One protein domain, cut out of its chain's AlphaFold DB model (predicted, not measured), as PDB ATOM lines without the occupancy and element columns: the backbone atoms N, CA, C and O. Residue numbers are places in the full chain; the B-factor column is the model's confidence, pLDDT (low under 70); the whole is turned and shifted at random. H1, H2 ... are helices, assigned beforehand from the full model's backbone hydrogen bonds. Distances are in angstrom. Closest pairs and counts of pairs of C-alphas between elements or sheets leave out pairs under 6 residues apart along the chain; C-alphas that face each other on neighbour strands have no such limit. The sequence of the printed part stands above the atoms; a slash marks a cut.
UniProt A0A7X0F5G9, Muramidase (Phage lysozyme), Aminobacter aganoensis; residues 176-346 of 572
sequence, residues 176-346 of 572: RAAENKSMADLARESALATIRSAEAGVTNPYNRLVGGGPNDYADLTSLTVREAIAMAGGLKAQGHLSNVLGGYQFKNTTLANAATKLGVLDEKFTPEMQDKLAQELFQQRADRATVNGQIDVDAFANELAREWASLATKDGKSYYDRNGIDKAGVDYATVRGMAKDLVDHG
ATOM      1  N   ARG A 176     -29.946  44.926   1.804       94.06
ATOM      2  CA  ARG A 176     -29.438  43.741   1.083       94.06
ATOM      3  C   ARG A 176     -28.765  44.096  -0.244       94.06
ATOM      4  O   ARG A 176     -27.758  43.497  -0.591       94.06
ATOM      5  N   ALA A 177     -29.290  45.070  -0.990       93.19
ATOM      6  CA  ALA A 177     -28.661  45.522  -2.232       93.19
ATOM      7  C   ALA A 177     -27.286  46.175  -1.986       93.19
ATOM      8  O   ALA A 177     -26.344  45.926  -2.739       93.19
ATOM      9  N   ALA A 178     -27.151  46.968  -0.917       93.56
ATOM     10  CA  ALA A 178     -25.875  47.550  -0.503       93.56
ATOM     11  C   ALA A 178     -24.885  46.484   0.003       93.56
ATOM     12  O   ALA A 178     -23.714  46.526  -0.368       93.56
ATOM     13  N   GLU A 179     -25.357  45.507   0.784       94.88
ATOM     14  CA  GLU A 179     -24.570  44.355   1.241       94.88
ATOM     15  C   GLU A 179     -24.048  43.537   0.048       94.88
ATOM     16  O   GLU A 179     -22.836  43.387  -0.102       94.88
ATOM     17  N   ASN A 180     -24.928  43.127  -0.872       94.31
ATOM     18  CA  ASN A 180     -24.558  42.404  -2.094       94.31
ATOM     19  C   ASN A 180     -23.529  43.173  -2.935       94.31
ATOM     20  O   ASN A 180     -22.553  42.583  -3.394       94.31
ATOM     21  N   LYS A 181     -23.708  44.491  -3.104       95.19
ATOM     22  CA  LYS A 181     -22.728  45.333  -3.800       95.19
ATOM     23  C   LYS A 181     -21.378  45.342  -3.078       95.19
ATOM     24  O   LYS A 181     -20.353  45.191  -3.731       95.19
ATOM     25  N   SER A 182     -21.368  45.480  -1.750       96.62
ATOM     26  CA  SER A 182     -20.125  45.482  -0.969       96.62
ATOM     27  C   SER A 182     -19.369  44.150  -1.050       96.62
ATOM     28  O   SER A 182     -18.145  44.156  -1.143       96.62
ATOM     29  N   MET A 183     -20.086  43.022  -1.109       96.38
ATOM     30  CA  MET A 183     -19.497  41.695  -1.312       96.38
ATOM     31  C   MET A 183     -18.925  41.527  -2.725       96.38
ATOM     32  O   MET A 183     -17.828  41.001  -2.880       96.38
ATOM     33  N   ALA A 184     -19.620  42.030  -3.749       96.19
ATOM     34  CA  ALA A 184     -19.121  42.051  -5.122       96.19
ATOM     35  C   ALA A 184     -17.860  42.923  -5.265       96.19
ATOM     36  O   ALA A 184     -16.856  42.476  -5.820       96.19
ATOM     37  N   ASP A 185     -17.870  44.138  -4.705       96.38
ATOM     38  CA  ASP A 185     -16.705  45.028  -4.695       96.38
ATOM     39  C   ASP A 185     -15.507  44.386  -3.956       96.38
ATOM     40  O   ASP A 185     -14.382  44.470  -4.452       96.38
ATOM     41  N   LEU A 186     -15.745  43.681  -2.839       96.94
ATOM     42  CA  LEU A 186     -14.722  42.942  -2.088       96.94
ATOM     43  C   LEU A 186     -14.157  41.745  -2.866       96.94
ATOM     44  O   LEU A 186     -12.940  41.607  -2.953       96.94
ATOM     45  N   ALA A 187     -15.010  40.894  -3.445       97.69
ATOM     46  CA  ALA A 187     -14.582  39.729  -4.223       97.69
ATOM     47  C   ALA A 187     -13.753  40.143  -5.447       97.69
ATOM     48  O   ALA A 187     -12.712  39.553  -5.742       97.69
ATOM     49  N   ARG A 188     -14.172  41.223  -6.118       97.88
ATOM     50  CA  ARG A 188     -13.428  41.833  -7.219       97.88
ATOM     51  C   ARG A 188     -12.054  42.338  -6.778       97.88
ATOM     52  O   ARG A 188     -11.069  41.984  -7.418       97.88
ATOM     53  N   GLU A 189     -11.975  43.164  -5.732       97.69
ATOM     54  CA  GLU A 189     -10.681  43.716  -5.304       97.69
ATOM     55  C   GLU A 189      -9.766  42.628  -4.737       97.69
ATOM     56  O   GLU A 189      -8.573  42.647  -5.006       97.69
ATOM     57  N   SER A 190     -10.310  41.630  -4.034       97.75
ATOM     58  CA  SER A 190      -9.545  40.467  -3.577       97.75
ATOM     59  C   SER A 190      -8.909  39.717  -4.753       97.75
ATOM     60  O   SER A 190      -7.706  39.455  -4.734       97.75
ATOM     61  N   ALA A 191      -9.676  39.454  -5.818       98.12
ATOM     62  CA  ALA A 191      -9.164  38.806  -7.023       98.12
ATOM     63  C   ALA A 191      -8.070  39.633  -7.722       98.12
ATOM     64  O   ALA A 191      -6.997  39.119  -8.053       98.12
ATOM     65  N   LEU A 192      -8.330  40.930  -7.918       97.75
ATOM     66  CA  LEU A 192      -7.392  41.866  -8.534       97.75
ATOM     67  C   LEU A 192      -6.100  41.980  -7.715       97.75
ATOM     68  O   LEU A 192      -5.015  41.819  -8.269       97.75
ATOM     69  N   ALA A 193      -6.197  42.176  -6.399       96.75
ATOM     70  CA  ALA A 193      -5.053  42.281  -5.500       96.75
ATOM     71  C   ALA A 193      -4.217  40.993  -5.450       96.75
ATOM     72  O   ALA A 193      -2.989  41.082  -5.503       96.75
ATOM     73  N   THR A 194      -4.846  39.811  -5.408       97.00
ATOM     74  CA  THR A 194      -4.139  38.518  -5.429       97.00
ATOM     75  C   THR A 194      -3.314  38.362  -6.705       97.00
ATOM     76  O   THR A 194      -2.116  38.093  -6.628       97.00
ATOM     77  N   ILE A 195      -3.909  38.598  -7.881       96.56
ATOM     78  CA  ILE A 195      -3.197  38.477  -9.165       96.56
ATOM     79  C   ILE A 195      -2.114  39.555  -9.286       96.56
ATOM     80  O   ILE A 195      -0.975  39.251  -9.630       96.56
ATOM     81  N   ARG A 196      -2.437  40.808  -8.948       95.44
ATOM     82  CA  ARG A 196      -1.513  41.948  -9.013       95.44
ATOM     83  C   ARG A 196      -0.289  41.740  -8.121       95.44
ATOM     84  O   ARG A 196       0.835  41.952  -8.562       95.44
ATOM     85  N   SER A 197      -0.491  41.247  -6.898       93.94
ATOM     86  CA  SER A 197       0.603  40.907  -5.985       93.94
ATOM     87  C   SER A 197       1.441  39.729  -6.485       93.94
ATOM     88  O   SER A 197       2.651  39.721  -6.275       93.94
ATOM     89  N   ALA A 198       0.830  38.737  -7.135       93.31
ATOM     90  CA  ALA A 198       1.527  37.542  -7.605       93.31
ATOM     91  C   ALA A 198       2.311  37.763  -8.917       93.31
ATOM     92  O   ALA A 198       3.392  37.204  -9.089       93.31
ATOM     93  N   GLU A 199       1.807  38.612  -9.819       91.69
ATOM     94  CA  GLU A 199       2.433  38.944 -11.109       91.69
ATOM     95  C   GLU A 199       3.394  40.146 -11.012       91.69
ATOM     96  O   GLU A 199       4.504  40.126 -11.551       91.69
ATOM     97  N   ALA A 200       2.991  41.214 -10.318       90.00
ATOM     98  CA  ALA A 200       3.727  42.477 -10.260       90.00
ATOM     99  C   ALA A 200       4.337  42.795  -8.880       90.00
ATOM    100  O   ALA A 200       5.158  43.705  -8.765       90.00
ATOM    101  N   GLY A 201       4.007  42.033  -7.835       87.31
ATOM    102  CA  GLY A 201       4.379  42.383  -6.465       87.31
ATOM    103  C   GLY A 201       3.587  43.583  -5.936       87.31
ATOM    104  O   GLY A 201       2.593  44.013  -6.519       87.31
ATOM    105  N   VAL A 202       4.026  44.131  -4.803       81.62
ATOM    106  CA  VAL A 202       3.330  45.240  -4.118       81.62
ATOM    107  C   VAL A 202       3.885  46.628  -4.456       81.62
ATOM    108  O   VAL A 202       3.186  47.627  -4.300       81.62
ATOM    109  N   THR A 203       5.129  46.716  -4.929       85.81
ATOM    110  CA  THR A 203       5.814  47.992  -5.175       85.81
ATOM    111  C   THR A 203       5.576  48.463  -6.609       85.81
ATOM    112  O   THR A 203       6.069  47.849  -7.546       85.81
ATOM    113  N   ASN A 204       4.846  49.572  -6.773       88.25
ATOM    114  CA  ASN A 204       4.558  50.207  -8.070       88.25
ATOM    115  C   ASN A 204       4.077  49.228  -9.183       88.25
ATOM    116  O   ASN A 204       4.585  49.277 -10.307       88.25
ATOM    117  N   PRO A 205       3.104  48.330  -8.908       92.69
ATOM    118  CA  PRO A 205       2.783  47.216  -9.805       92.69
ATOM    119  C   PRO A 205       2.311  47.675 -11.192       92.69
ATOM    120  O   PRO A 205       2.708  47.109 -12.207       92.69
ATOM    121  N   TYR A 206       1.514  48.744 -11.252       95.56
ATOM    122  CA  TYR A 206       0.913  49.277 -12.480       95.56
ATOM    123  C   TYR A 206       1.912  49.820 -13.513       95.56
ATOM    124  O   TYR A 206       1.547  49.997 -14.672       95.56
ATOM    125  N   ASN A 207       3.163  50.043 -13.110       93.12
ATOM    126  CA  ASN A 207       4.247  50.568 -13.942       93.12
ATOM    127  C   ASN A 207       5.368  49.536 -14.177       93.12
ATOM    128  O   ASN A 207       6.419  49.870 -14.722       93.12
ATOM    129  N   ARG A 208       5.166  48.279 -13.759       89.38
ATOM    130  CA  ARG A 208       6.173  47.214 -13.838       89.38
ATOM    131  C   ARG A 208       6.309  46.648 -15.256       89.38
ATOM    132  O   ARG A 208       5.315  46.322 -15.908       89.38
ATOM    133  N   LEU A 209       7.545  46.460 -15.702       86.50
ATOM    134  CA  LEU A 209       7.928  45.689 -16.885       86.50
ATOM    135  C   LEU A 209       8.378  44.272 -16.482       86.50
ATOM    136  O   LEU A 209       8.545  43.960 -15.301       86.50
ATOM    137  N   VAL A 210       8.600  43.397 -17.464       81.19
ATOM    138  CA  VAL A 210       9.185  42.073 -17.203       81.19
ATOM    139  C   VAL A 210      10.611  42.180 -16.647       81.19
ATOM    140  O   VAL A 210      11.426  42.932 -17.173       81.19
ATOM    141  N   GLY A 211      10.924  41.352 -15.647       70.06
ATOM    142  CA  GLY A 211      12.267  41.188 -15.069       70.06
ATOM    143  C   GLY A 211      12.300  41.450 -13.563       70.06
ATOM    144  O   GLY A 211      12.938  40.711 -12.816       70.06
ATOM    145  N   GLY A 212      11.505  42.418 -13.097       62.59
ATOM    146  CA  GLY A 212      11.297  42.708 -11.678       62.59
ATOM    147  C   GLY A 212      12.458  43.390 -10.943       62.59
ATOM    148  O   GLY A 212      12.349  43.577  -9.731       62.59
ATOM    149  N   GLY A 213      13.533  43.764 -11.638       68.88
ATOM    150  CA  GLY A 213      14.630  44.579 -11.125       68.88
ATOM    151  C   GLY A 213      14.310  46.084 -11.084       68.88
ATOM    152  O   GLY A 213      13.248  46.520 -11.527       68.88
ATOM    153  N   PRO A 214      15.232  46.919 -10.568       62.03
ATOM    154  CA  PRO A 214      15.005  48.360 -10.404       62.03
ATOM    155  C   PRO A 214      14.873  49.134 -11.726       62.03
ATOM    156  O   PRO A 214      14.296  50.216 -11.729       62.03
ATOM    157  N   ASN A 215      15.366  48.578 -12.838       69.50
ATOM    158  CA  ASN A 215      15.218  49.155 -14.178       69.50
ATOM    159  C   ASN A 215      13.956  48.659 -14.907       69.50
ATOM    160  O   ASN A 215      13.642  49.159 -15.983       69.50
ATOM    161  N   ASP A 216      13.218  47.704 -14.332       79.31
ATOM    162  CA  ASP A 216      12.042  47.093 -14.959       79.31
ATOM    163  C   ASP A 216      10.762  47.854 -14.576       79.31
ATOM    164  O   ASP A 216       9.747  47.273 -14.193       79.31
ATOM    165  N   TYR A 217      10.826  49.183 -14.680       84.94
ATOM    166  CA  TYR A 217       9.698  50.094 -14.512       84.94
ATOM    167  C   TYR A 217       9.691  51.134 -15.633       84.94
ATOM    168  O   TYR A 217      10.726  51.696 -15.985       84.94
ATOM    169  N   ALA A 218       8.504  51.432 -16.149       87.25
ATOM    170  CA  ALA A 218       8.249  52.545 -17.058       87.25
ATOM    171  C   ALA A 218       7.013  53.307 -16.577       87.25
ATOM    172  O   ALA A 218       6.168  52.730 -15.897       87.25
ATOM    173  N   ASP A 219       6.865  54.580 -16.943       92.12
ATOM    174  CA  ASP A 219       5.610  55.305 -16.718       92.12
ATOM    175  C   ASP A 219       4.552  54.838 -17.730       92.12
ATOM    176  O   ASP A 219       4.270  55.481 -18.737       92.12
ATOM    177  N   LEU A 220       4.004  53.653 -17.469       94.19
ATOM    178  CA  LEU A 220       2.917  53.053 -18.231       94.19
ATOM    179  C   LEU A 220       1.618  53.834 -18.019       94.19
ATOM    180  O   LEU A 220       0.786  53.900 -18.919       94.19
ATOM    181  N   THR A 221       1.454  54.443 -16.843       96.19
ATOM    182  CA  THR A 221       0.248  55.182 -16.462       96.19
ATOM    183  C   THR A 221       0.006  56.458 -17.268       96.19
ATOM    184  O   THR A 221      -1.153  56.847 -17.430       96.19
ATOM    185  N   SER A 222       1.047  57.092 -17.822       96.75
ATOM    186  CA  SER A 222       0.885  58.234 -18.734       96.75
ATOM    187  C   SER A 222       0.646  57.848 -20.199       96.75
ATOM    188  O   SER A 222       0.247  58.709 -20.990       96.75
ATOM    189  N   LEU A 223       0.805  56.575 -20.574       97.31
ATOM    190  CA  LEU A 223       0.496  56.070 -21.915       97.31
ATOM    191  C   LEU A 223      -1.015  55.907 -22.120       97.31
ATOM    192  O   LEU A 223      -1.782  55.711 -21.178       97.31
ATOM    193  N   THR A 224      -1.468  55.959 -23.369       98.38
ATOM    194  CA  THR A 224      -2.762  55.381 -23.768       98.38
ATOM    195  C   THR A 224      -2.692  53.855 -23.799       98.38
ATOM    196  O   THR A 224      -1.610  53.274 -23.912       98.38
ATOM    197  N   VAL A 225      -3.842  53.176 -23.764       98.06
ATOM    198  CA  VAL A 225      -3.890  51.711 -23.902       98.06
ATOM    199  C   VAL A 225      -3.256  51.257 -25.228       98.06
ATOM    200  O   VAL A 225      -2.524  50.267 -25.249       98.06
ATOM    201  N   ARG A 226      -3.451  52.000 -26.329       97.62
ATOM    202  CA  ARG A 226      -2.799  51.745 -27.629       97.62
ATOM    203  C   ARG A 226      -1.273  51.872 -27.557       97.62
ATOM    204  O   ARG A 226      -0.574  51.007 -28.085       97.62
ATOM    205  N   GLU A 227      -0.753  52.909 -26.903       96.94
ATOM    206  CA  GLU A 227       0.693  53.099 -26.710       96.94
ATOM    207  C   GLU A 227       1.292  52.006 -25.810       96.94
ATOM    208  O   GLU A 227       2.355  51.472 -26.126       96.94
ATOM    209  N   ALA A 228       0.584  51.587 -24.755       95.94
ATOM    210  CA  ALA A 228       0.982  50.452 -23.924       95.94
ATOM    211  C   ALA A 228       1.016  49.135 -24.728       95.94
ATOM    212  O   ALA A 228       1.991  48.388 -24.652       95.94
ATOM    213  N   ILE A 229       0.016  48.862 -25.577       95.44
ATOM    214  CA  ILE A 229       0.029  47.704 -26.495       95.44
ATOM    215  C   ILE A 229       1.263  47.749 -27.410       95.44
ATOM    216  O   ILE A 229       1.961  46.739 -27.548       95.44
ATOM    217  N   ALA A 230       1.565  48.907 -28.006       93.75
ATOM    218  CA  ALA A 230       2.737  49.082 -28.864       93.75
ATOM    219  C   ALA A 230       4.051  48.835 -28.098       93.75
ATOM    220  O   ALA A 230       4.887  48.054 -28.557       93.75
ATOM    221  N   MET A 231       4.191  49.401 -26.892       91.69
ATOM    222  CA  MET A 231       5.337  49.168 -26.007       91.69
ATOM    223  C   MET A 231       5.506  47.678 -25.686       91.69
ATOM    224  O   MET A 231       6.581  47.127 -25.913       91.69
ATOM    225  N   ALA A 232       4.434  46.990 -25.271       89.56
ATOM    226  CA  ALA A 232       4.451  45.547 -25.021       89.56
ATOM    227  C   ALA A 232       4.886  44.738 -26.254       89.56
ATOM    228  O   ALA A 232       5.505  43.687 -26.113       89.56
ATOM    229  N   GLY A 233       4.575  45.208 -27.468       88.38
ATOM    230  CA  GLY A 233       5.050  44.603 -28.715       88.38
ATOM    231  C   GLY A 233       6.565  44.727 -28.903       88.38
ATOM    232  O   GLY A 233       7.209  43.755 -29.307       88.38
ATOM    233  N   GLY A 234       7.127  45.891 -28.565       85.44
ATOM    234  CA  GLY A 234       8.543  46.229 -28.735       85.44
ATOM    235  C   GLY A 234       9.512  45.598 -27.728       85.44
ATOM    236  O   GLY A 234      10.683  45.428 -28.066       85.44
ATOM    237  N   LEU A 235       9.052  45.197 -26.534       83.56
ATOM    238  CA  LEU A 235       9.912  44.695 -25.442       83.56
ATOM    239  C   LEU A 235      10.894  43.585 -25.878       83.56
ATOM    240  O   LEU A 235      12.089  43.668 -25.590       83.56
ATOM    241  N   LYS A 236      10.446  42.579 -26.642       78.62
ATOM    242  CA  LYS A 236      11.332  41.532 -27.198       78.62
ATOM    243  C   LYS A 236      12.438  42.064 -28.107       78.62
ATOM    244  O   LYS A 236      13.548  41.545 -28.067       78.62
ATOM    245  N   ALA A 237      12.158  43.081 -28.925       77.31
ATOM    246  CA  ALA A 237      13.166  43.699 -29.790       77.31
ATOM    247  C   ALA A 237      14.194  44.514 -28.980       77.31
ATOM    248  O   ALA A 237      15.330  44.676 -29.411       77.31
ATOM    249  N   GLN A 238      13.807  44.965 -27.783       73.69
ATOM    250  CA  GLN A 238      14.669  45.628 -26.799       73.69
ATOM    251  C   GLN A 238      15.438  44.632 -25.902       73.69
ATOM    252  O   GLN A 238      16.173  45.050 -25.014       73.69
ATOM    253  N   GLY A 239      15.303  43.319 -26.133       72.81
ATOM    254  CA  GLY A 239      16.032  42.270 -25.409       72.81
ATOM    255  C   GLY A 239      15.334  41.722 -24.158       72.81
ATOM    256  O   GLY A 239      15.898  40.858 -23.486       72.81
ATOM    257  N   HIS A 240      14.111  42.160 -23.848       75.00
ATOM    258  CA  HIS A 240      13.357  41.627 -22.712       75.00
ATOM    259  C   HIS A 240      12.868  40.187 -22.957       75.00
ATOM    260  O   HIS A 240      12.447  39.816 -24.057       75.00
ATOM    261  N   LEU A 241      12.848  39.378 -21.891       69.69
ATOM    262  CA  LEU A 241      12.476  37.955 -21.941       69.69
ATOM    263  C   LEU A 241      10.993  37.702 -22.275       69.69
ATOM    264  O   LEU A 241      10.637  36.605 -22.709       69.69
ATOM    265  N   SER A 242      10.103  38.679 -22.080       72.62
ATOM    266  CA  SER A 242       8.682  38.571 -22.440       72.62
ATOM    267  C   SER A 242       8.039  39.915 -22.789       72.62
ATOM    268  O   SER A 242       8.526  40.981 -22.440       72.62
ATOM    269  N   ASN A 243       6.909  39.834 -23.491       84.06
ATOM    270  CA  ASN A 243       6.122  40.978 -23.955       84.06
ATOM    271  C   ASN A 243       4.960  41.246 -22.987       84.06
ATOM    272  O   ASN A 243       3.796  41.088 -23.368       84.06
ATOM    273  N   VAL A 244       5.286  41.548 -21.727       89.12
ATOM    274  CA  VAL A 244       4.322  41.739 -20.633       89.12
ATOM    275  C   VAL A 244       4.604  43.018 -19.849       89.12
ATOM    276  O   VAL A 244       5.763  43.394 -19.678       89.12
ATOM    277  N   LEU A 245       3.540  43.692 -19.403       92.88
ATOM    278  CA  LEU A 245       3.634  44.952 -18.663       92.88
ATOM    279  C   LEU A 245       2.448  45.206 -17.720       92.88
ATOM    280  O   LEU A 245       1.388  44.584 -17.835       92.88
ATOM    281  N   GLY A 246       2.631  46.154 -16.805       95.00
ATOM    282  CA  GLY A 246       1.614  46.622 -15.869       95.00
ATOM    283  C   GLY A 246       1.331  45.651 -14.723       95.00
ATOM    284  O   GLY A 246       1.959  44.594 -14.588       95.00
ATOM    285  N   GLY A 247       0.332  46.004 -13.910       95.62
ATOM    286  CA  GLY A 247       0.013  45.309 -12.659       95.62
ATOM    287  C   GLY A 247      -0.412  43.853 -12.843       95.62
ATOM    288  O   GLY A 247      -0.240  43.048 -11.938       95.62
ATOM    289  N   TYR A 248      -0.906  43.506 -14.032       96.75
ATOM    290  CA  TYR A 248      -1.402  42.171 -14.385       96.75
ATOM    291  C   TYR A 248      -0.543  41.474 -15.448       96.75
ATOM    292  O   TYR A 248      -1.002  40.505 -16.049       96.75
ATOM    293  N   GLN A 249       0.665  41.999 -15.715       95.25
ATOM    294  CA  GLN A 249       1.627  41.477 -16.697       95.25
ATOM    295  C   GLN A 249       0.962  41.134 -18.045       95.25
ATOM    296  O   GLN A 249       1.094  40.042 -18.604       95.25
ATOM    297  N   PHE A 250       0.215  42.100 -18.584       95.44
ATOM    298  CA  PHE A 250      -0.599  41.914 -19.776       95.44
ATOM    299  C   PHE A 250       0.250  41.604 -21.011       95.44
ATOM    300  O   PHE A 250       1.083  42.408 -21.430       95.44
ATOM    301  N   LYS A 251      -0.040  40.478 -21.667       92.38
ATOM    302  CA  LYS A 251       0.486  40.158 -23.002       92.38
ATOM    303  C   LYS A 251      -0.163  41.079 -24.038       92.38
ATOM    304  O   LYS A 251      -1.384  41.226 -24.026       92.38
ATOM    305  N   ASN A 252       0.627  41.624 -24.971       92.56
ATOM    306  CA  ASN A 252       0.164  42.524 -26.050       92.56
ATOM    307  C   ASN A 252      -1.172  42.075 -26.688       92.56
ATOM    308  O   ASN A 252      -2.123  42.852 -26.739       92.56
ATOM    309  N   THR A 253      -1.273  40.812 -27.118       94.12
ATOM    310  CA  THR A 253      -2.469  40.300 -27.807       94.12
ATOM    311  C   THR A 253      -3.686  40.188 -26.891       94.12
ATOM    312  O   THR A 253      -4.797  40.496 -27.322       94.12
ATOM    313  N   THR A 254      -3.513  39.784 -25.627       95.00
ATOM    314  CA  THR A 254      -4.625  39.743 -24.667       95.00
ATOM    315  C   THR A 254      -5.097  41.160 -24.321       95.00
ATOM    316  O   THR A 254      -6.302  41.418 -24.319       95.00
ATOM    317  N   LEU A 255      -4.157  42.090 -24.116       95.81
ATOM    318  CA  LEU A 255      -4.434  43.503 -23.849       95.81
ATOM    319  C   LEU A 255      -5.227  44.148 -24.990       95.81
ATOM    320  O   LEU A 255      -6.271  44.747 -24.749       95.81
ATOM    321  N   ALA A 256      -4.776  43.965 -26.234       96.50
ATOM    322  CA  ALA A 256      -5.452  44.479 -27.421       96.50
ATOM    323  C   ALA A 256      -6.883  43.939 -27.558       96.50
ATOM    324  O   ALA A 256      -7.805  44.706 -27.843       96.50
ATOM    325  N   ASN A 257      -7.092  42.644 -27.300       96.06
ATOM    326  CA  ASN A 257      -8.419  42.028 -27.347       96.06
ATOM    327  C   ASN A 257      -9.363  42.590 -26.269       96.06
ATOM    328  O   ASN A 257     -10.512  42.905 -26.580       96.06
ATOM    329  N   ALA A 258      -8.898  42.755 -25.024       97.50
ATOM    330  CA  ALA A 258      -9.696  43.359 -23.953       97.50
ATOM    331  C   ALA A 258     -10.008  44.839 -24.236       97.50
ATOM    332  O   ALA A 258     -11.161  45.263 -24.154       97.50
ATOM    333  N   ALA A 259      -9.002  45.612 -24.655       97.88
ATOM    334  CA  ALA A 259      -9.147  47.033 -24.956       97.88
ATOM    335  C   ALA A 259     -10.101  47.299 -26.129       97.88
ATOM    336  O   ALA A 259     -10.920  48.215 -26.064       97.88
ATOM    337  N   THR A 260     -10.039  46.467 -27.174       97.44
ATOM    338  CA  THR A 260     -10.946  46.540 -28.330       97.44
ATOM    339  C   THR A 260     -12.384  46.207 -27.933       97.44
ATOM    340  O   THR A 260     -13.300  46.905 -28.354       97.44
ATOM    341  N   LYS A 261     -12.601  45.188 -27.084       96.12
ATOM    342  CA  LYS A 261     -13.941  44.834 -26.578       96.12
ATOM    343  C   LYS A 261     -14.575  45.930 -25.724       96.12
ATOM    344  O   LYS A 261     -15.781  46.131 -25.810       96.12
ATOM    345  N   LEU A 262     -13.773  46.625 -24.919       97.19
ATOM    346  CA  LEU A 262     -14.241  47.732 -24.081       97.19
ATOM    347  C   LEU A 262     -14.311  49.081 -24.822       97.19
ATOM    348  O   LEU A 262     -14.898  50.018 -24.291       97.19
ATOM    349  N   GLY A 263     -13.712  49.201 -26.013       97.88
ATOM    350  CA  GLY A 263     -13.647  50.455 -26.778       97.88
ATOM    351  C   GLY A 263     -12.657  51.495 -26.230       97.88
ATOM    352  O   GLY A 263     -12.780  52.671 -26.552       97.88
ATOM    353  N   VAL A 264     -11.678  51.082 -25.416       98.38
ATOM    354  CA  VAL A 264     -10.843  51.974 -24.573       98.38
ATOM    355  C   VAL A 264      -9.424  52.219 -25.109       98.38
ATOM    356  O   VAL A 264      -8.545  52.638 -24.362       98.38
ATOM    357  N   LEU A 265      -9.155  51.935 -26.390       98.12
ATOM    358  CA  LEU A 265      -7.796  52.002 -26.963       98.12
ATOM    359  C   LEU A 265      -7.122  53.381 -26.811       98.12
ATOM    360  O   LEU A 265      -5.902  53.445 -26.661       98.12
ATOM    361  N   ASP A 266      -7.904  54.457 -26.845       98.31
ATOM    362  CA  ASP A 266      -7.438  55.846 -26.734       98.31
ATOM    363  C   ASP A 266      -7.457  56.394 -25.292       98.31
ATOM    364  O   ASP A 266      -6.969  57.497 -25.046       98.31
ATOM    365  N   GLU A 267      -7.996  55.644 -24.323       98.31
ATOM    366  CA  GLU A 267      -7.978  56.044 -22.911       98.31
ATOM    367  C   GLU A 267      -6.582  55.854 -22.295       98.31
ATOM    368  O   GLU A 267      -5.751  55.097 -22.806       98.31
ATOM    369  N   LYS A 268      -6.298  56.546 -21.184       98.44
ATOM    370  CA  LYS A 268      -5.030  56.399 -20.453       98.44
ATOM    371  C   LYS A 268      -4.977  55.082 -19.682       98.44
ATOM    372  O   LYS A 268      -5.967  54.651 -19.100       98.44
ATOM    373  N   PHE A 269      -3.805  54.456 -19.652       98.12
ATOM    374  CA  PHE A 269      -3.551  53.149 -19.042       98.12
ATOM    375  C   PHE A 269      -3.299  53.263 -17.522       98.12
ATOM    376  O   PHE A 269      -2.359  52.692 -16.963       98.12
ATOM    377  N   THR A 270      -4.160  54.040 -16.858       98.19
ATOM    378  CA  THR A 270      -4.144  54.299 -15.411       98.19
ATOM    379  C   THR A 270      -4.371  53.011 -14.604       98.19
ATOM    380  O   THR A 270      -4.802  52.003 -15.176       98.19
ATOM    381  N   PRO A 271      -4.128  53.007 -13.279       97.94
ATOM    382  CA  PRO A 271      -4.420  51.854 -12.428       97.94
ATOM    383  C   PRO A 271      -5.850  51.320 -12.589       97.94
ATOM    384  O   PRO A 271      -6.052  50.129 -12.809       97.94
ATOM    385  N   GLU A 272      -6.836  52.216 -12.614       97.69
ATOM    386  CA  GLU A 272      -8.256  51.884 -12.754       97.69
ATOM    387  C   GLU A 272      -8.569  51.301 -14.140       97.69
ATOM    388  O   GLU A 272      -9.394  50.394 -14.271       97.69
ATOM    389  N   MET A 273      -7.891  51.787 -15.188       98.44
ATOM    390  CA  MET A 273      -8.000  51.220 -16.534       98.44
ATOM    391  C   MET A 273      -7.387  49.817 -16.598       98.44
ATOM    392  O   MET A 273      -7.979  48.916 -17.191       98.44
ATOM    393  N   GLN A 274      -6.237  49.598 -15.953       98.44
ATOM    394  CA  GLN A 274      -5.625  48.273 -15.841       98.44
ATOM    395  C   GLN A 274      -6.545  47.299 -15.089       98.44
ATOM    396  O   GLN A 274      -6.779  46.191 -15.569       98.44
ATOM    397  N   ASP A 275      -7.155  47.726 -13.985       98.25
ATOM    398  CA  ASP A 275      -8.123  46.920 -13.233       98.25
ATOM    399  C   ASP A 275      -9.377  46.593 -14.065       98.25
ATOM    400  O   ASP A 275      -9.877  45.465 -14.031       98.25
ATOM    401  N   LYS A 276      -9.888  47.556 -14.847       98.12
ATOM    402  CA  LYS A 276     -11.027  47.380 -15.770       98.12
ATOM    403  C   LYS A 276     -10.701  46.391 -16.896       98.12
ATOM    404  O   LYS A 276     -11.531  45.554 -17.250       98.12
ATOM    405  N   LEU A 277      -9.484  46.451 -17.438       98.44
ATOM    406  CA  LEU A 277      -8.999  45.522 -18.460       98.44
ATOM    407  C   LEU A 277      -8.832  44.103 -17.896       98.44
ATOM    408  O   LEU A 277      -9.246  43.150 -18.551       98.44
ATOM    409  N   ALA A 278      -8.315  43.956 -16.671       98.19
ATOM    410  CA  ALA A 278      -8.231  42.667 -15.979       98.19
ATOM    411  C   ALA A 278      -9.621  42.057 -15.701       98.19
ATOM    412  O   ALA A 278      -9.812  40.859 -15.911       98.19
ATOM    413  N   GLN A 279     -10.622  42.870 -15.341       98.00
ATOM    414  CA  GLN A 279     -12.015  42.419 -15.193       98.00
ATOM    415  C   GLN A 279     -12.612  41.870 -16.504       98.00
ATOM    416  O   GLN A 279     -13.245  40.814 -16.491       98.00
ATOM    417  N   GLU A 280     -12.371  42.508 -17.657       98.00
ATOM    418  CA  GLU A 280     -12.793  41.935 -18.951       98.00
ATOM    419  C   GLU A 280     -12.017  40.647 -19.285       98.00
ATOM    420  O   GLU A 280     -12.554  39.782 -19.976       98.00
ATOM    421  N   LEU A 281     -10.796  40.444 -18.770       97.94
ATOM    422  CA  LEU A 281     -10.136  39.134 -18.856       97.94
ATOM    423  C   LEU A 281     -10.833  38.084 -17.984       97.94
ATOM    424  O   LEU A 281     -11.072  36.985 -18.485       97.94
ATOM    425  N   PHE A 282     -11.242  38.406 -16.749       98.00
ATOM    426  CA  PHE A 282     -12.044  37.486 -15.922       98.00
ATOM    427  C   PHE A 282     -13.296  37.034 -16.678       98.00
ATOM    428  O   PHE A 282     -13.528  35.834 -16.815       98.00
ATOM    429  N   GLN A 283     -14.045  37.977 -17.256       98.00
ATOM    430  CA  GLN A 283     -15.243  37.660 -18.030       98.00
ATOM    431  C   GLN A 283     -14.920  36.796 -19.262       98.00
ATOM    432  O   GLN A 283     -15.609  35.813 -19.515       98.00
ATOM    433  N   GLN A 284     -13.835  37.071 -19.993       96.62
ATOM    434  CA  GLN A 284     -13.410  36.233 -21.126       96.62
ATOM    435  C   GLN A 284     -12.975  34.815 -20.741       96.62
ATOM    436  O   GLN A 284     -13.072  33.903 -21.567       96.62
ATOM    437  N   ARG A 285     -12.475  34.615 -19.519       97.75
ATOM    438  CA  ARG A 285     -12.135  33.292 -18.979       97.75
ATOM    439  C   ARG A 285     -13.376  32.562 -18.459       97.75
ATOM    440  O   ARG A 285     -13.516  31.373 -18.728       97.75
ATOM    441  N   ALA A 286     -14.327  33.277 -17.861       98.00
ATOM    442  CA  ALA A 286     -15.639  32.748 -17.494       98.00
ATOM    443  C   ALA A 286     -16.469  32.317 -18.720       98.00
ATOM    444  O   ALA A 286     -17.066  31.240 -18.714       98.00
ATOM    445  N   ASP A 287     -16.438  33.090 -19.813       96.62
ATOM    446  CA  ASP A 287     -17.093  32.733 -21.082       96.62
ATOM    447  C   ASP A 287     -16.573  31.383 -21.622       96.62
ATOM    448  O   ASP A 287     -17.348  30.553 -22.091       96.62
ATOM    449  N   ARG A 288     -15.255  31.135 -21.530       96.75
ATOM    450  CA  ARG A 288     -14.609  29.877 -21.968       96.75
ATOM    451  C   ARG A 288     -14.913  28.692 -21.055       96.75
ATOM    452  O   ARG A 288     -14.904  27.557 -21.522       96.75
ATOM    453  N   ALA A 289     -15.163  28.960 -19.778       97.50
ATOM    454  CA  ALA A 289     -15.560  27.979 -18.774       97.50
ATOM    455  C   ALA A 289     -17.083  27.761 -18.704       97.50
ATOM    456  O   ALA A 289     -17.559  26.986 -17.876       97.50
ATOM    457  N   THR A 290     -17.862  28.437 -19.552       97.44
ATOM    458  CA  THR A 290     -19.317  28.282 -19.575       97.44
ATOM    459  C   THR A 290     -19.714  26.997 -20.302       97.44
ATOM    460  O   THR A 290     -19.504  26.857 -21.507       97.44
ATOM    461  N   VAL A 291     -20.361  26.082 -19.584       94.38
ATOM    462  CA  VAL A 291     -20.907  24.822 -20.102       94.38
ATOM    463  C   VAL A 291     -22.404  24.786 -19.797       94.38
ATOM    464  O   VAL A 291     -22.831  25.101 -18.692       94.38
ATOM    465  N   ASN A 292     -23.233  24.440 -20.788       94.25
ATOM    466  CA  ASN A 292     -24.699  24.367 -20.652       94.25
ATOM    467  C   ASN A 292     -25.371  25.640 -20.081       94.25
ATOM    468  O   ASN A 292     -26.432  25.564 -19.465       94.25
ATOM    469  N   GLY A 293     -24.770  26.816 -20.295       95.31
ATOM    470  CA  GLY A 293     -25.292  28.090 -19.787       95.31
ATOM    471  C   GLY A 293     -25.007  28.355 -18.305       95.31
ATOM    472  O   GLY A 293     -25.677  29.195 -17.711       95.31
ATOM    473  N   GLN A 294     -24.026  27.668 -17.711       96.44
ATOM    474  CA  GLN A 294     -23.501  27.920 -16.363       96.44
ATOM    475  C   GLN A 294     -21.968  27.983 -16.411       96.44
ATOM    476  O   GLN A 294     -21.352  27.286 -17.213       96.44
ATOM    477  N   ILE A 295     -21.343  28.815 -15.573       98.12
ATOM    478  CA  ILE A 295     -19.877  28.871 -15.455       98.12
ATOM    479  C   ILE A 295     -19.435  27.710 -14.561       98.12
ATOM    480  O   ILE A 295     -19.797  27.667 -13.386       98.12
ATOM    481  N   ASP A 296     -18.650  26.778 -15.100       98.00
ATOM    482  CA  ASP A 296     -18.000  25.748 -14.292       98.00
ATOM    483  C   ASP A 296     -16.819  26.382 -13.538       98.00
ATOM    484  O   ASP A 296     -15.882  26.906 -14.144       98.00
ATOM    485  N   VAL A 297     -16.884  26.379 -12.204       98.19
ATOM    486  CA  VAL A 297     -15.912  27.055 -11.326       98.19
ATOM    487  C   VAL A 297     -14.513  26.446 -11.435       98.19
ATOM    488  O   VAL A 297     -13.520  27.176 -11.414       98.19
ATOM    489  N   ASP A 298     -14.408  25.126 -11.581       98.00
ATOM    490  CA  ASP A 298     -13.124  24.434 -11.686       98.00
ATOM    491  C   ASP A 298     -12.497  24.653 -13.071       98.00
ATOM    492  O   ASP A 298     -11.289  24.898 -13.175       98.00
ATOM    493  N   ALA A 299     -13.299  24.662 -14.139       98.06
ATOM    494  CA  ALA A 299     -12.859  25.068 -15.472       98.06
ATOM    495  C   ALA A 299     -12.456  26.552 -15.512       98.06
ATOM    496  O   ALA A 299     -11.432  26.887 -16.112       98.06
ATOM    497  N   PHE A 300     -13.198  27.431 -14.832       98.56
ATOM    498  CA  PHE A 300     -12.906  28.863 -14.755       98.56
ATOM    499  C   PHE A 300     -11.586  29.123 -14.025       98.56
ATOM    500  O   PHE A 300     -10.728  29.815 -14.569       98.56
ATOM    501  N   ALA A 301     -11.356  28.479 -12.878       98.31
ATOM    502  CA  ALA A 301     -10.077  28.515 -12.169       98.31
ATOM    503  C   ALA A 301      -8.895  28.099 -13.070       98.31
ATOM    504  O   ALA A 301      -7.857  28.761 -13.099       98.31
ATOM    505  N   ASN A 302      -9.065  27.043 -13.876       97.56
ATOM    506  CA  ASN A 302      -8.041  26.607 -14.831       97.56
ATOM    507  C   ASN A 302      -7.866  27.566 -16.028       97.56
ATOM    508  O   ASN A 302      -6.758  27.684 -16.551       97.56
ATOM    509  N   GLU A 303      -8.909  28.275 -16.467       97.75
ATOM    510  CA  GLU A 303      -8.800  29.330 -17.485       97.75
ATOM    511  C   GLU A 303      -8.143  30.613 -16.945       97.75
ATOM    512  O   GLU A 303      -7.377  31.244 -17.674       97.75
ATOM    513  N   LEU A 304      -8.340  30.965 -15.668       97.62
ATOM    514  CA  LEU A 304      -7.583  32.034 -14.997       97.62
ATOM    515  C   LEU A 304      -6.083  31.683 -14.952       97.62
ATOM    516  O   LEU A 304      -5.251  32.491 -15.365       97.62
ATOM    517  N   ALA A 305      -5.739  30.443 -14.579       96.62
ATOM    518  CA  ALA A 305      -4.360  29.937 -14.590       96.62
ATOM    519  C   ALA A 305      -3.720  29.829 -15.990       96.62
ATOM    520  O   ALA A 305      -2.505  29.692 -16.120       96.62
ATOM    521  N   ARG A 306      -4.518  29.917 -17.063       95.19
ATOM    522  CA  ARG A 306      -4.022  30.034 -18.445       95.19
ATOM    523  C   ARG A 306      -3.708  31.471 -18.848       95.19
ATOM    524  O   ARG A 306      -2.911  31.665 -19.767       95.19
ATOM    525  N   GLU A 307      -4.300  32.473 -18.207       95.81
ATOM    526  CA  GLU A 307      -3.956  33.879 -18.443       95.81
ATOM    527  C   GLU A 307      -2.657  34.248 -17.707       95.81
ATOM    528  O   GLU A 307      -1.666  34.629 -18.348       95.81
ATOM    529  N   TRP A 308      -2.658  34.034 -16.387       95.00
ATOM    530  CA  TRP A 308      -1.630  34.465 -15.438       95.00
ATOM    531  C   TRP A 308      -0.742  33.304 -14.997       95.00
ATOM    532  O   TRP A 308      -1.230  32.272 -14.541       95.00
ATOM    533  N   ALA A 309       0.573  33.464 -15.156       92.31
ATOM    534  CA  ALA A 309       1.536  32.390 -14.922       92.31
ATOM    535  C   ALA A 309       1.776  32.120 -13.430       92.31
ATOM    536  O   ALA A 309       2.174  31.014 -13.066       92.31
ATOM    537  N   SER A 310       1.499  33.099 -12.570       93.50
ATOM    538  CA  SER A 310       1.592  32.971 -11.116       93.50
ATOM    539  C   SER A 310       0.503  32.092 -10.488       93.50
ATOM    540  O   SER A 310       0.667  31.665  -9.344       93.50
ATOM    541  N   LEU A 311      -0.586  31.792 -11.201       95.94
ATOM    542  CA  LEU A 311      -1.721  31.031 -10.676       95.94
ATOM    543  C   LEU A 311      -1.579  29.529 -10.976       95.94
ATOM    544  O   LEU A 311      -1.271  29.134 -12.104       95.94
ATOM    545  N   ALA A 312      -1.840  28.672  -9.986       96.00
ATOM    546  CA  ALA A 312      -1.854  27.228 -10.197       96.00
ATOM    547  C   ALA A 312      -3.109  26.753 -10.943       96.00
ATOM    548  O   ALA A 312      -4.232  27.179 -10.683       96.00
ATOM    549  N   THR A 313      -2.896  25.785 -11.828       95.50
ATOM    550  CA  THR A 313      -3.918  24.877 -12.357       95.50
ATOM    551  C   THR A 313      -4.312  23.832 -11.307       95.50
ATOM    552  O   THR A 313      -3.634  23.675 -10.290       95.50
ATOM    553  N   LYS A 314      -5.361  23.048 -11.585       94.62
ATOM    554  CA  LYS A 314      -5.835  21.943 -10.726       94.62
ATOM    555  C   LYS A 314      -4.756  20.931 -10.319       94.62
ATOM    556  O   LYS A 314      -4.885  20.288  -9.284       94.62
ATOM    557  N   ASP A 315      -3.697  20.806 -11.119       91.00
ATOM    558  CA  ASP A 315      -2.588  19.877 -10.892       91.00
ATOM    559  C   ASP A 315      -1.500  20.488  -9.972       91.00
ATOM    560  O   ASP A 315      -0.411  19.932  -9.825       91.00
ATOM    561  N   GLY A 316      -1.773  21.653  -9.365       90.25
ATOM    562  CA  GLY A 316      -0.900  22.353  -8.413       90.25
ATOM    563  C   GLY A 316       0.264  23.124  -9.047       90.25
ATOM    564  O   GLY A 316       1.125  23.631  -8.332       90.25
ATOM    565  N   LYS A 317       0.311  23.212 -10.381       90.25
ATOM    566  CA  LYS A 317       1.409  23.816 -11.155       90.25
ATOM    567  C   LYS A 317       0.929  24.997 -11.988       90.25
ATOM    568  O   LYS A 317      -0.239  25.032 -12.376       90.25
ATOM    569  N   SER A 318       1.833  25.916 -12.333       90.69
ATOM    570  CA  SER A 318       1.541  26.920 -13.364       90.69
ATOM    571  C   SER A 318       1.194  26.228 -14.681       90.69
ATOM    572  O   SER A 318       1.806  25.221 -15.036       90.69
ATOM    573  N   TYR A 319       0.266  26.792 -15.457       90.56
ATOM    574  CA  TYR A 319      -0.001  26.312 -16.818       90.56
ATOM    575  C   TYR A 319       1.233  26.411 -17.737       90.56
ATOM    576  O   TYR A 319       1.334  25.710 -18.746       90.56
ATOM    577  N   TYR A 320       2.180  27.285 -17.388       87.75
ATOM    578  CA  TYR A 320       3.407  27.514 -18.142       87.75
ATOM    579  C   TYR A 320       4.578  26.634 -17.672       87.75
ATOM    580  O   TYR A 320       5.609  26.617 -18.342       87.75
ATOM    581  N   ASP A 321       4.399  25.839 -16.606       81.69
ATOM    582  CA  ASP A 321       5.433  24.970 -16.034       81.69
ATOM    583  C   ASP A 321       5.766  23.766 -16.935       81.69
ATOM    584  O   ASP A 321       5.312  22.638 -16.732       81.69
ATOM    585  N   ARG A 322       6.580  24.010 -17.964       68.62
ATOM    586  CA  ARG A 322       7.083  22.963 -18.869       68.62
ATOM    587  C   ARG A 322       8.297  22.216 -18.312       68.62
ATOM    588  O   ARG A 322       8.542  21.092 -18.736       68.62
ATOM    589  N   ASN A 323       9.041  22.836 -17.391       57.50
ATOM    590  CA  ASN A 323      10.389  22.408 -16.987       57.50
ATOM    591  C   ASN A 323      10.592  22.265 -15.458       57.50
ATOM    592  O   ASN A 323      11.706  21.978 -15.028       57.50
ATOM    593  N   GLY A 324       9.568  22.477 -14.624       58.12
ATOM    594  CA  GLY A 324       9.650  22.439 -13.153       58.12
ATOM    595  C   GLY A 324      10.155  23.731 -12.490       58.12
ATOM    596  O   GLY A 324      10.420  23.736 -11.285       58.12
ATOM    597  N   ILE A 325      10.334  24.805 -13.268       51.97
ATOM    598  CA  ILE A 325      10.973  26.065 -12.845       51.97
ATOM    599  C   ILE A 325       9.924  27.148 -12.563       51.97
ATOM    600  O   ILE A 325      10.025  27.848 -11.555       51.97
ATOM    601  N   ASP A 326       8.892  27.243 -13.406       61.97
ATOM    602  CA  ASP A 326       7.844  28.264 -13.321       61.97
ATOM    603  C   ASP A 326       6.780  27.843 -12.297       61.97
ATOM    604  O   ASP A 326       5.659  27.445 -12.622       61.97
ATOM    605  N   LYS A 327       7.158  27.871 -11.017       70.38
ATOM    606  CA  LYS A 327       6.253  27.543  -9.913       70.38
ATOM    607  C   LYS A 327       5.163  28.605  -9.792       70.38
ATOM    608  O   LYS A 327       5.455  29.797  -9.746       70.38
ATOM    609  N   ALA A 328       3.914  28.159  -9.677       83.50
ATOM    610  CA  ALA A 328       2.812  29.036  -9.304       83.50
ATOM    611  C   ALA A 328       3.075  29.642  -7.913       83.50
ATOM    612  O   ALA A 328       3.468  28.930  -6.988       83.50
ATOM    613  N   GLY A 329       2.858  30.950  -7.780       88.00
ATOM    614  CA  GLY A 329       2.918  31.676  -6.510       88.00
ATOM    615  C   GLY A 329       1.602  31.638  -5.728       88.00
ATOM    616  O   GLY A 329       1.615  31.850  -4.520       88.00
ATOM    617  N   VAL A 330       0.482  31.344  -6.399       95.56
ATOM    618  CA  VAL A 330      -0.853  31.195  -5.801       95.56
ATOM    619  C   VAL A 330      -1.337  29.767  -6.028       95.56
ATOM    620  O   VAL A 330      -1.356  29.299  -7.166       95.56
ATOM    621  N   ASP A 331      -1.725  29.071  -4.960       96.06
ATOM    622  CA  ASP A 331      -2.173  27.678  -5.008       96.06
ATOM    623  C   ASP A 331      -3.581  27.518  -5.617       96.06
ATOM    624  O   ASP A 331      -4.383  28.455  -5.657       96.06
ATOM    625  N   TYR A 332      -3.918  26.304  -6.066       96.81
ATOM    626  CA  TYR A 332      -5.190  26.059  -6.747       96.81
ATOM    627  C   TYR A 332      -6.429  26.258  -5.863       96.81
ATOM    628  O   TYR A 332      -7.469  26.655  -6.385       96.81
ATOM    629  N   ALA A 333      -6.361  26.012  -4.550       97.69
ATOM    630  CA  ALA A 333      -7.517  26.221  -3.680       97.69
ATOM    631  C   ALA A 333      -7.842  27.718  -3.579       97.69
ATOM    632  O   ALA A 333      -9.009  28.094  -3.705       97.69
ATOM    633  N   THR A 334      -6.817  28.570  -3.478       98.00
ATOM    634  CA  THR A 334      -6.961  30.032  -3.557       98.00
ATOM    635  C   THR A 334      -7.500  30.479  -4.923       98.00
ATOM    636  O   THR A 334      -8.471  31.237  -4.979       98.00
ATOM    637  N   VAL A 335      -6.954  29.969  -6.039       98.31
ATOM    638  CA  VAL A 335      -7.446  30.297  -7.400       98.31
ATOM    639  C   VAL A 335      -8.907  29.874  -7.592       98.31
ATOM    640  O   VAL A 335      -9.697  30.613  -8.181       98.31
ATOM    641  N   ARG A 336      -9.293  28.705  -7.072       98.38
ATOM    642  CA  ARG A 336     -10.661  28.177  -7.134       98.38
ATOM    643  C   ARG A 336     -11.633  28.957  -6.248       98.38
ATOM    644  O   ARG A 336     -12.765  29.177  -6.668       98.38
ATOM    645  N   GLY A 337     -11.205  29.390  -5.061       98.50
ATOM    646  CA  GLY A 337     -11.981  30.285  -4.195       98.50
ATOM    647  C   GLY A 337     -12.282  31.606  -4.902       98.50
ATOM    648  O   GLY A 337     -13.442  31.946  -5.105       98.50
ATOM    649  N   MET A 338     -11.242  32.258  -5.426       98.19
ATOM    650  CA  MET A 338     -11.356  33.469  -6.244       98.19
ATOM    651  C   MET A 338     -12.305  33.285  -7.444       98.19
ATOM    652  O   MET A 338     -13.186  34.112  -7.671       98.19
ATOM    653  N   ALA A 339     -12.173  32.185  -8.193       98.56
ATOM    654  CA  ALA A 339     -13.062  31.868  -9.314       98.56
ATOM    655  C   ALA A 339     -14.530  31.710  -8.877       98.56
ATOM    656  O   ALA A 339     -15.430  32.189  -9.565       98.56
ATOM    657  N   LYS A 340     -14.771  31.066  -7.729       98.50
ATOM    658  CA  LYS A 340     -16.106  30.883  -7.153       98.50
ATOM    659  C   LYS A 340     -16.721  32.218  -6.732       98.50
ATOM    660  O   LYS A 340     -17.853  32.502  -7.104       98.50
ATOM    661  N   ASP A 341     -15.981  33.050  -6.007       98.31
ATOM    662  CA  ASP A 341     -16.503  34.302  -5.452       98.31
ATOM    663  C   ASP A 341     -16.811  35.330  -6.555       98.31
ATOM    664  O   ASP A 341     -17.812  36.044  -6.484       98.31
ATOM    665  N   LEU A 342     -16.019  35.346  -7.637       98.38
ATOM    666  CA  LEU A 342     -16.309  36.139  -8.839       98.38
ATOM    667  C   LEU A 342     -17.630  35.728  -9.523       98.38
ATOM    668  O   LEU A 342     -18.312  36.592 -10.079       98.38
ATOM    669  N   VAL A 343     -17.992  34.439  -9.490       98.00
ATOM    670  CA  VAL A 343     -19.259  33.914 -10.037       98.00
ATOM    671  C   VAL A 343     -20.421  34.190  -9.078       98.00
ATOM    672  O   VAL A 343     -21.423  34.774  -9.486       98.00
ATOM    673  N   ASP A 344     -20.281  33.827  -7.801       97.38
ATOM    674  CA  ASP A 344     -21.344  33.934  -6.789       97.38
ATOM    675  C   ASP A 344     -21.776  35.386  -6.533       97.38
ATOM    676  O   ASP A 344     -22.952  35.652  -6.275       97.38
ATOM    677  N   HIS A 345     -20.846  36.339  -6.640       96.94
ATOM    678  CA  HIS A 345     -21.134  37.769  -6.506       96.94
ATOM    679  C   HIS A 345     -21.403  38.482  -7.843       96.94
ATOM    680  O   HIS A 345     -21.554  39.704  -7.865       96.94
ATOM    681  N   GLY A 346     -21.504  37.741  -8.953       96.38
ATOM    682  CA  GLY A 346     -21.914  38.271 -10.257       96.38
ATOM    683  C   GLY A 346     -20.920  39.235 -10.911       96.38
ATOM    684  O   GLY A 346     -21.321  40.023 -11.767       96.38
TER     685      GLY A 346
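Overview. This is residues 176 to 346 of the 572 residues of the protein "Muramidase (Phage lysozyme)" of Aminobacter aganoensis (UniProt A0A7X0F5G9). The long helix H1 crosses one side of H4, the helix in the middle, at close range, and H3 crosses the other side of H4 with H2 folded against it as a helical hairpin. H5 packs on the later part of H4, and H6 fills the corner between H5 and H1; three long links join these helices. The printed part has 171 residues with six named helices, H1 to H6 in chain order, and no named strand; the class is all helix. It is compact, with a radius of gyration of the C-alphas of 15.9 A, and rounded, with spans of 46 by 39 by 30 A.

Along the chain. Find C-alpha 176 at (-29.438, 43.741, 1.083); from there H1, residues 176 to 199, runs 34.5 A to C-alpha 199 at (2.433, 38.944, -11.109). Look next at H4, residues 271 to 288, 26.0 A long. H3 is residues 252 to 262, and H2 is residues 225 to 234. H5 is residues 297 to 307. H6, residues 332 to 344, is 18.0 A long and ends at C-alpha 344, at (-21.344, 33.934, -6.789).

Arrangement. Start at H1, where residues 184 to 191 alone touch H6, the closest C-alphas being those of Ala 191 and Met 338, 5.8 A apart; the two run opposite ways at a shallow tilt of 32 degrees. H1 and H4 are close but not clearly touching, about perpendicular at 83 degrees, with the C-alphas of Leu 192 and Asp 275 closest at 6.9 A. From H6 go to H5: they touch at Ala 301 and Arg 336, whose C-alphas are closest at 5.1 A, at a steep tilt of 68 degrees, only just short of about perpendicular. H5 touches residues 282 to 288 of H4, closest at the C-alphas of Arg 285 and Glu 303, 5.4 A, at a steep tilt of 53 degrees. Residues 277 to 281 of H4 touch H3, about perpendicular at 89 degrees, with the C-alphas of Ala 258 and Leu 277 closest at 5.9 A. H2 and H3 form a helical hairpin at a shallow tilt of 13 degrees; their closest C-alphas, of Ile 229 and Asn 252, are 5.2 A apart. H1 is apart from H2, H3 and H5. Every O i to N i+4 pair is within hydrogen-bond range in H1, H2, H3, H5 and H6, and 13 of 14 are in H4.

Size, cuts and confidence. The C-alphas of Arg 176 and Gly 239 are the two farthest apart, at 52.6 A. The printed part has no cut. The links H1 to H2, H2 to H3 and H5 to H6 are long. The mean pLDDT of the printed part is 92.0; look for values under 70 at residues 212 to 215, 241 and 322 to 326.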